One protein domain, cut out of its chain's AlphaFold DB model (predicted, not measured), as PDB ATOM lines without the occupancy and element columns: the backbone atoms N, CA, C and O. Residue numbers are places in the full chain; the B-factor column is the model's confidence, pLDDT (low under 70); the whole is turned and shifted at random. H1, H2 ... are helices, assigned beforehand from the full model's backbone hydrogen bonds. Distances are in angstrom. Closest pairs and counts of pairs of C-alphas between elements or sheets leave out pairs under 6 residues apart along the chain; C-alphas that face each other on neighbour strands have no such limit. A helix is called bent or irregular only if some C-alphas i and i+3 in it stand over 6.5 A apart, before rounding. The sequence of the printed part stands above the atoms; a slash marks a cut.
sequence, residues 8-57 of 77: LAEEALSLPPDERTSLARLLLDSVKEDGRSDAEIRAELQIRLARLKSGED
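What this domain is: This is residues 8 to 57 of the 77 residues of an uncharacterized protein of Verrucomicrobia bacterium IMCC26134 (UniProt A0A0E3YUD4). The model is an open arch of helices with an empty middle: H2 makes one leg, the strand-free stretch of residues 31 to 37 spans the top, and the long helix H3 makes the other leg, away from the other two helices. At the foot of the H2 leg the short helix H1 turns through residues 15 and 16 into H2, so that the two run opposite ways. The printed part has 50 residues with three named helices, in the order H1, H2, H3, and no named strand; the class is all helix. The whole is extended, with a radius of gyration of the C-alphas of 18.1 A, and its C-alphas span 49 by 24 by 15 A, only just elongated.

Where its parts are: H1 is residues 8 to 14, 9.9 A from first to last C-alpha, and begins at C-alpha 8 at (52.013, 47.800, -16.353). H2 is residues 17 to 30, 19.9 A long, and ends at C-alpha 30 at (49.186, 45.175, -31.773). H3, the longest helix with 17 residues, is residues 38 to 54 and measures 24.2 A. It ends at C-alpha 54 at (22.028, 43.453, -49.499), and residues 55 to 57 follow it.

How they stand to each other: H1 and H2 form a helical hairpin, joined by a tight link of 2 residues. They only just touch, with 3 pairs of C-alphas within 8 A, and H2 touches H1 with residues 20 to 23 alone. The closest C-alphas of the two are those of Ala 12 and Arg 20, 6.4 A apart. Their lines stand at a shallow tilt of 27 degrees and they run opposite ways. H2 and H3 are apart, though they follow each other in the chain across a short link of 7 residues. H1 and H3 are apart too, and H3 touches no helix. Residues 25 to 47 stand free, of which 25 to 30 belong to H2 and 38 to 47 to H3. Residues 50 to 55 also stand free, of which 50 to 54 belong to H3. In H1, H2 and H3 every O i to N i+4 pair is within hydrogen-bond range, and no helix is bent or irregular.

The domain as a whole: The two C-alphas farthest apart are those of Glu 10 and Ser 54, at 49.4 A. The C-alphas of the first and last printed residues, Leu 8 and Asp 57, are 40.1 A apart. The printed part has no cut, and no link is long. The mean pLDDT of the printed part is 92.1, and no printed residue is under 70.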
ATOM      1  N   LEU A   8      52.415  48.806 -15.366       81.38
ATOM      2  CA  LEU A   8      52.013  47.800 -16.353       81.38
ATOM      3  C   LEU A   8      53.044  46.665 -16.488       81.38
ATOM      4  O   LEU A   8      52.671  45.515 -16.706       81.38
ATOM      5  N   ALA A   9      54.338  46.978 -16.375       85.75
ATOM      6  CA  ALA A   9      55.397  45.978 -16.451       85.75
ATOM      7  C   ALA A   9      55.398  45.055 -15.224       85.75
ATOM      8  O   ALA A   9      55.567  43.848 -15.377       85.75
ATOM      9  N   GLU A  10      55.174  45.597 -14.027       88.19
ATOM     10  CA  GLU A  10      55.060  44.807 -12.795       88.19
ATOM     11  C   GLU A  10      53.839  43.879 -12.833       88.19
ATOM     12  O   GLU A  10      53.967  42.686 -12.556       88.19
ATOM     13  N   GLU A  11      52.687  44.386 -13.278       87.31
ATOM     14  CA  GLU A  11      51.478  43.580 -13.483       87.31
ATOM     15  C   GLU A  11      51.688  42.503 -14.554       87.31
ATOM     16  O   GLU A  11      51.326  41.345 -14.364       87.31
ATOM     17  N   ALA A  12      52.349  42.829 -15.667       89.38
ATOM     18  CA  ALA A  12      52.680  41.828 -16.675       89.38
ATOM     19  C   ALA A  12      53.617  40.749 -16.111       89.38
ATOM     20  O   ALA A  12      53.470  39.582 -16.456       89.38
ATOM     21  N   LEU A  13      54.565  41.101 -15.238       92.00
ATOM     22  CA  LEU A  13      55.477  40.141 -14.611       92.00
ATOM     23  C   LEU A  13      54.797  39.276 -13.538       92.00
ATOM     24  O   LEU A  13      55.258  38.153 -13.313       92.00
ATOM     25  N   SER A  14      53.705  39.745 -12.928       93.88
ATOM     26  CA  SER A  14      52.936  38.992 -11.925       93.88
ATOM     27  C   SER A  14      52.150  37.813 -12.522       93.88
ATOM     28  O   SER A  14      51.877  36.836 -11.823       93.88
ATOM     29  N   LEU A  15      51.849  37.858 -13.825       93.75
ATOM     30  CA  LEU A  15      51.132  36.798 -14.535       93.75
ATOM     31  C   LEU A  15      51.934  35.479 -14.593       93.75
ATOM     32  O   LEU A  15      53.168  35.504 -14.692       93.75
ATOM     33  N   PRO A  16      51.262  34.310 -14.632       96.38
ATOM     34  CA  PRO A  16      51.896  33.026 -14.925       96.38
ATOM     35  C   PRO A  16      52.671  33.029 -16.258       96.38
ATOM     36  O   PRO A  16      52.294  33.745 -17.188       96.38
ATOM     37  N   PRO A  17      53.725  32.201 -16.416       94.94
ATOM     38  CA  PRO A  17      54.551  32.184 -17.630       94.94
ATOM     39  C   PRO A  17      53.776  32.030 -18.952       94.94
ATOM     40  O   PRO A  17      54.089  32.714 -19.932       94.94
ATOM     41  N   ASP A  18      52.749  31.182 -18.981       94.25
ATOM     42  CA  ASP A  18      51.941  30.933 -20.184       94.25
ATOM     43  C   ASP A  18      51.044  32.130 -20.536       94.25
ATOM     44  O   ASP A  18      50.890  32.498 -21.707       94.25
ATOM     45  N   GLU A  19      50.505  32.801 -19.516       90.88
ATOM     46  CA  GLU A  19      49.704  34.017 -19.671       90.88
ATOM     47  C   GLU A  19      50.572  35.193 -20.127       90.88
ATOM     48  O   GLU A  19      50.207  35.891 -21.073       90.88
ATOM     49  N   ARG A  20      51.781  35.349 -19.566       95.25
ATOM     50  CA  ARG A  20      52.767  36.336 -20.047       95.25
ATOM     51  C   ARG A  20      53.147  36.117 -21.496       95.25
ATOM     52  O   ARG A  20      53.255  37.074 -22.254       95.25
ATOM     53  N   THR A  21      53.341  34.863 -21.889       95.12
ATOM     54  CA  THR A  21      53.667  34.513 -23.275       95.12
ATOM     55  C   THR A  21      52.530  34.907 -24.216       95.12
ATOM     56  O   THR A  21      52.771  35.454 -25.292       95.12
ATOM     57  N   SER A  22      51.288  34.667 -23.799       93.31
ATOM     58  CA  SER A  22      50.095  35.044 -24.560       93.31
ATOM     59  C   SER A  22      49.957  36.565 -24.674       93.31
ATOM     60  O   SER A  22      49.770  37.081 -25.775       93.31
ATOM     61  N   LEU A  23      50.144  37.291 -23.569       92.44
ATOM     62  CA  LEU A  23      50.135  38.753 -23.548       92.44
ATOM     63  C   LEU A  23      51.239  39.342 -24.438       92.44
ATOM     64  O   LEU A  23      50.972  40.243 -25.228       92.44
ATOM     65  N   ALA A  24      52.462  38.811 -24.370       94.12
ATOM     66  CA  ALA A  24      53.579  39.278 -25.188       94.12
ATOM     67  C   ALA A  24      53.294  39.135 -26.691       94.12
ATOM     68  O   ALA A  24      53.596  40.045 -27.460       94.12
ATOM     69  N   ARG A  25      52.671  38.026 -27.113       95.06
ATOM     70  CA  ARG A  25      52.244  37.832 -28.510       95.06
ATOM     71  C   ARG A  25      51.215  38.877 -28.933       95.06
ATOM     72  O   ARG A  25      51.409  39.507 -29.963       95.06
ATOM     73  N   LEU A  26      50.189  39.114 -28.113       91.94
ATOM     74  CA  LEU A  26      49.168  40.129 -28.394       91.94
ATOM     75  C   LEU A  26      49.766  41.535 -28.511       91.94
ATOM     76  O   LEU A  26      49.411  42.279 -29.421       91.94
ATOM     77  N   LEU A  27      50.692  41.897 -27.620       90.56
ATOM     78  CA  LEU A  27      51.357  43.200 -27.661       90.56
ATOM     79  C   LEU A  27      52.221  43.352 -28.918       90.56
ATOM     80  O   LEU A  27      52.141  44.381 -29.587       90.56
ATOM     81  N   LEU A  28      52.993  42.324 -29.279       92.69
ATOM     82  CA  LEU A  28      53.765  42.318 -30.524       92.69
ATOM     83  C   LEU A  28      52.869  42.405 -31.760       92.69
ATOM     84  O   LEU A  28      53.221  43.101 -32.706       92.69
ATOM     85  N   ASP A  29      51.720  41.733 -31.755       90.62
ATOM     86  CA  ASP A  29      50.752  41.809 -32.847       90.62
ATOM     87  C   ASP A  29      50.104  43.197 -32.940       90.62
ATOM     88  O   ASP A  29      49.889  43.689 -34.044       90.62
ATOM     89  N   SER A  30      49.856  43.866 -31.809       86.44
ATOM     90  CA  SER A  30      49.186  45.175 -31.773       86.44
ATOM     91  C   SER A  30      49.969  46.311 -32.436       86.44
ATOM     92  O   SER A  30      49.376  47.307 -32.844       86.44
ATOM     93  N   VAL A  31      51.293  46.167 -32.543       91.44
ATOM     94  CA  VAL A  31      52.180  47.160 -33.170       91.44
ATOM     95  C   VAL A  31      52.581  46.782 -34.592       91.44
ATOM     96  O   VAL A  31      53.347  47.511 -35.220       91.44
ATOM     97  N   LYS A  32      52.101  45.646 -35.113       90.31
ATOM     98  CA  LYS A  32      52.328  45.296 -36.514       90.31
ATOM     99  C   LYS A  32      51.574  46.278 -37.394       90.31
ATOM    100  O   LYS A  32      50.380  46.505 -37.213       90.31
ATOM    101  N   GLU A  33      52.276  46.828 -38.372       84.25
ATOM    102  CA  GLU A  33      51.637  47.588 -39.433       84.25
ATOM    103  C   GLU A  33      50.738  46.642 -40.238       84.25
ATOM    104  O   GLU A  33      51.169  45.569 -40.663       84.25
ATOM    105  N   ASP A  34      49.481  47.042 -40.439       80.88
ATOM    106  CA  ASP A  34      48.483  46.288 -41.209       80.88
ATOM    107  C   ASP A  34      48.951  46.073 -42.670       80.88
ATOM    108  O   ASP A  34      48.588  45.104 -43.334       80.88
ATOM    109  N   GLY A  35      49.828  46.954 -43.167       85.19
ATOM    110  CA  GLY A  35      50.407  46.899 -44.511       85.19
ATOM    111  C   GLY A  35      49.452  47.379 -45.607       85.19
ATOM    112  O   GLY A  35      49.910  47.764 -46.680       85.19
ATOM    113  N   ARG A  36      48.143  47.420 -45.330       89.81
ATOM    114  CA  ARG A  36      47.133  48.070 -46.170       89.81
ATOM    115  C   ARG A  36      47.106  49.574 -45.922       89.81
ATOM    116  O   ARG A  36      47.202  50.046 -44.791       89.81
ATOM    117  N   SER A  37      46.907  50.331 -46.991       91.94
ATOM    118  CA  SER A  37      46.609  51.757 -46.932       91.94
ATOM    119  C   SER A  37      45.175  52.018 -46.460       91.94
ATOM    120  O   SER A  37      44.264  51.215 -46.677       91.94
ATOM    121  N   ASP A  38      44.930  53.208 -45.910       91.38
ATOM    122  CA  ASP A  38      43.585  53.668 -45.535       91.38
ATOM    123  C   ASP A  38      42.569  53.569 -46.681       91.38
ATOM    124  O   ASP A  38      41.382  53.324 -46.455       91.38
ATOM    125  N   ALA A  39      43.018  53.778 -47.922       94.31
ATOM    126  CA  ALA A  39      42.171  53.685 -49.104       94.31
ATOM    127  C   ALA A  39      41.717  52.241 -49.360       94.31
ATOM    128  O   ALA A  39      40.534  52.013 -49.625       94.31
ATOM    129  N   GLU A  40      42.627  51.274 -49.225       94.56
ATOM    130  CA  GLU A  40      42.325  49.843 -49.345       94.56
ATOM    131  C   GLU A  40      41.394  49.387 -48.221       94.56
ATOM    132  O   GLU A  40      40.368  48.763 -48.493       94.56
ATOM    133  N   ILE A  41      41.677  49.792 -46.978       93.31
ATOM    134  CA  ILE A  41      40.821  49.503 -45.820       93.31
ATOM    135  C   ILE A  41      39.413  50.061 -46.054       93.31
ATOM    136  O   ILE A  41      38.415  49.364 -45.871       93.31
ATOM    137  N   ARG A  42      39.301  51.315 -46.507       95.06
ATOM    138  CA  ARG A  42      38.003  51.947 -46.774       95.06
ATOM    139  C   ARG A  42      37.241  51.237 -47.889       95.06
ATOM    140  O   ARG A  42      36.035  51.047 -47.751       95.06
ATOM    141  N   ALA A  43      37.914  50.859 -48.973       96.38
ATOM    142  CA  ALA A  43      37.291  50.139 -50.078       96.38
ATOM    143  C   ALA A  43      36.738  48.782 -49.616       96.38
ATOM    144  O   ALA A  43      35.579  48.464 -49.886       96.38
ATOM    145  N   GLU A  44      37.519  48.024 -48.845       95.31
ATOM    146  CA  GLU A  44      37.092  46.738 -48.295       95.31
ATOM    147  C   GLU A  44      35.895  46.886 -47.345       95.31
ATOM    148  O   GLU A  44      34.908  46.153 -47.456       95.31
ATOM    149  N   LEU A  45      35.934  47.872 -46.445       95.38
ATOM    150  CA  LEU A  45      34.837  48.137 -45.516       95.38
ATOM    151  C   LEU A  45      33.540  48.522 -46.241       95.38
ATOM    152  O   LEU A  45      32.466  48.080 -45.835       95.38
ATOM    153  N   GLN A  46      33.621  49.296 -47.327       96.75
ATOM    154  CA  GLN A  46      32.447  49.630 -48.141       96.75
ATOM    155  C   GLN A  46      31.846  48.390 -48.810       96.75
ATOM    156  O   GLN A  46      30.625  48.230 -48.805       96.75
ATOM    157  N   ILE A  47      32.681  47.480 -49.321       95.75
ATOM    158  CA  ILE A  47      32.221  46.209 -49.900       95.75
ATOM    159  C   ILE A  47      31.518  45.359 -48.836       95.75
ATOM    160  O   ILE A  47      30.404  44.888 -49.063       95.75
ATOM    161  N   ARG A  48      32.125  45.199 -47.654       94.00
ATOM    162  CA  ARG A  48      31.520  44.441 -46.544       94.00
ATOM    163  C   ARG A  48      30.189  45.045 -46.104       94.00
ATOM    164  O   ARG A  48      29.218  44.321 -45.913       94.00
ATOM    165  N   LEU A  49      30.117  46.372 -46.006       94.62
ATOM    166  CA  LEU A  49      28.879  47.070 -45.671       94.62
ATOM    167  C   LEU A  49      27.793  46.865 -46.734       94.62
ATOM    168  O   LEU A  49      26.626  46.697 -46.386       94.62
ATOM    169  N   ALA A  50      28.154  46.878 -48.019       96.12
ATOM    170  CA  ALA A  50      27.209  46.634 -49.101       96.12
ATOM    171  C   ALA A  50      26.619  45.217 -49.029       96.12
ATOM    172  O   ALA A  50      25.403  45.075 -49.146       96.12
ATOM    173  N   ARG A  51      27.448  44.201 -48.752       95.19
ATOM    174  CA  ARG A  51      27.005  42.804 -48.576       95.19
ATOM    175  C   ARG A  51      26.076  42.614 -47.381       95.19
ATOM    176  O   ARG A  51      25.074  41.914 -47.484       95.19
ATOM    177  N   LEU A  52      26.372  43.283 -46.267       92.88
ATOM    178  CA  LEU A  52      25.490  43.290 -45.096       92.88
ATOM    179  C   LEU A  52      24.134  43.929 -45.426       92.88
ATOM    180  O   LEU A  52      23.086  43.408 -45.061       92.88
ATOM    181  N   LYS A  53      24.136  45.055 -46.152       93.19
ATOM    182  CA  LYS A  53      22.902  45.756 -46.542       93.19
ATOM    183  C   LYS A  53      22.077  45.002 -47.584       93.19
ATOM    184  O   LYS A  53      20.857  45.130 -47.573       93.19
ATOM    185  N   SER A  54      22.719  44.261 -48.488       94.94
ATOM    186  CA  SER A  54      22.028  43.453 -49.499       94.94
ATOM    187  C   SER A  54      21.448  42.155 -48.932       94.94
ATOM    188  O   SER A  54      20.638  41.521 -49.603       94.94
ATOM    189  N   GLY A  55      21.851  41.759 -47.719       91.44
ATOM    190  CA  GLY A  55      21.505  40.467 -47.126       91.44
ATOM    191  C   GLY A  55      22.315  39.293 -47.689       91.44
ATOM    192  O   GLY A  55      22.008  38.149 -47.371       91.44
ATOM    193  N   GLU A  56      23.337  39.559 -48.514       94.44
ATOM    194  CA  GLU A  56      24.315  38.552 -48.955       94.44
ATOM    195  C   GLU A  56      25.149  38.044 -47.771       94.44
ATOM    196  O   GLU A  56      25.470  36.860 -47.691       94.44
ATOM    197  N   ASP A  57      25.466  38.941 -46.835       90.06
ATOM    198  CA  ASP A  57      26.106  38.620 -45.564       90.06
ATOM    199  C   ASP A  57      25.089  38.795 -44.427       90.06
ATOM    200  O   ASP A  57      24.565  39.888 -44.211       90.06
TER     201      ASP A  57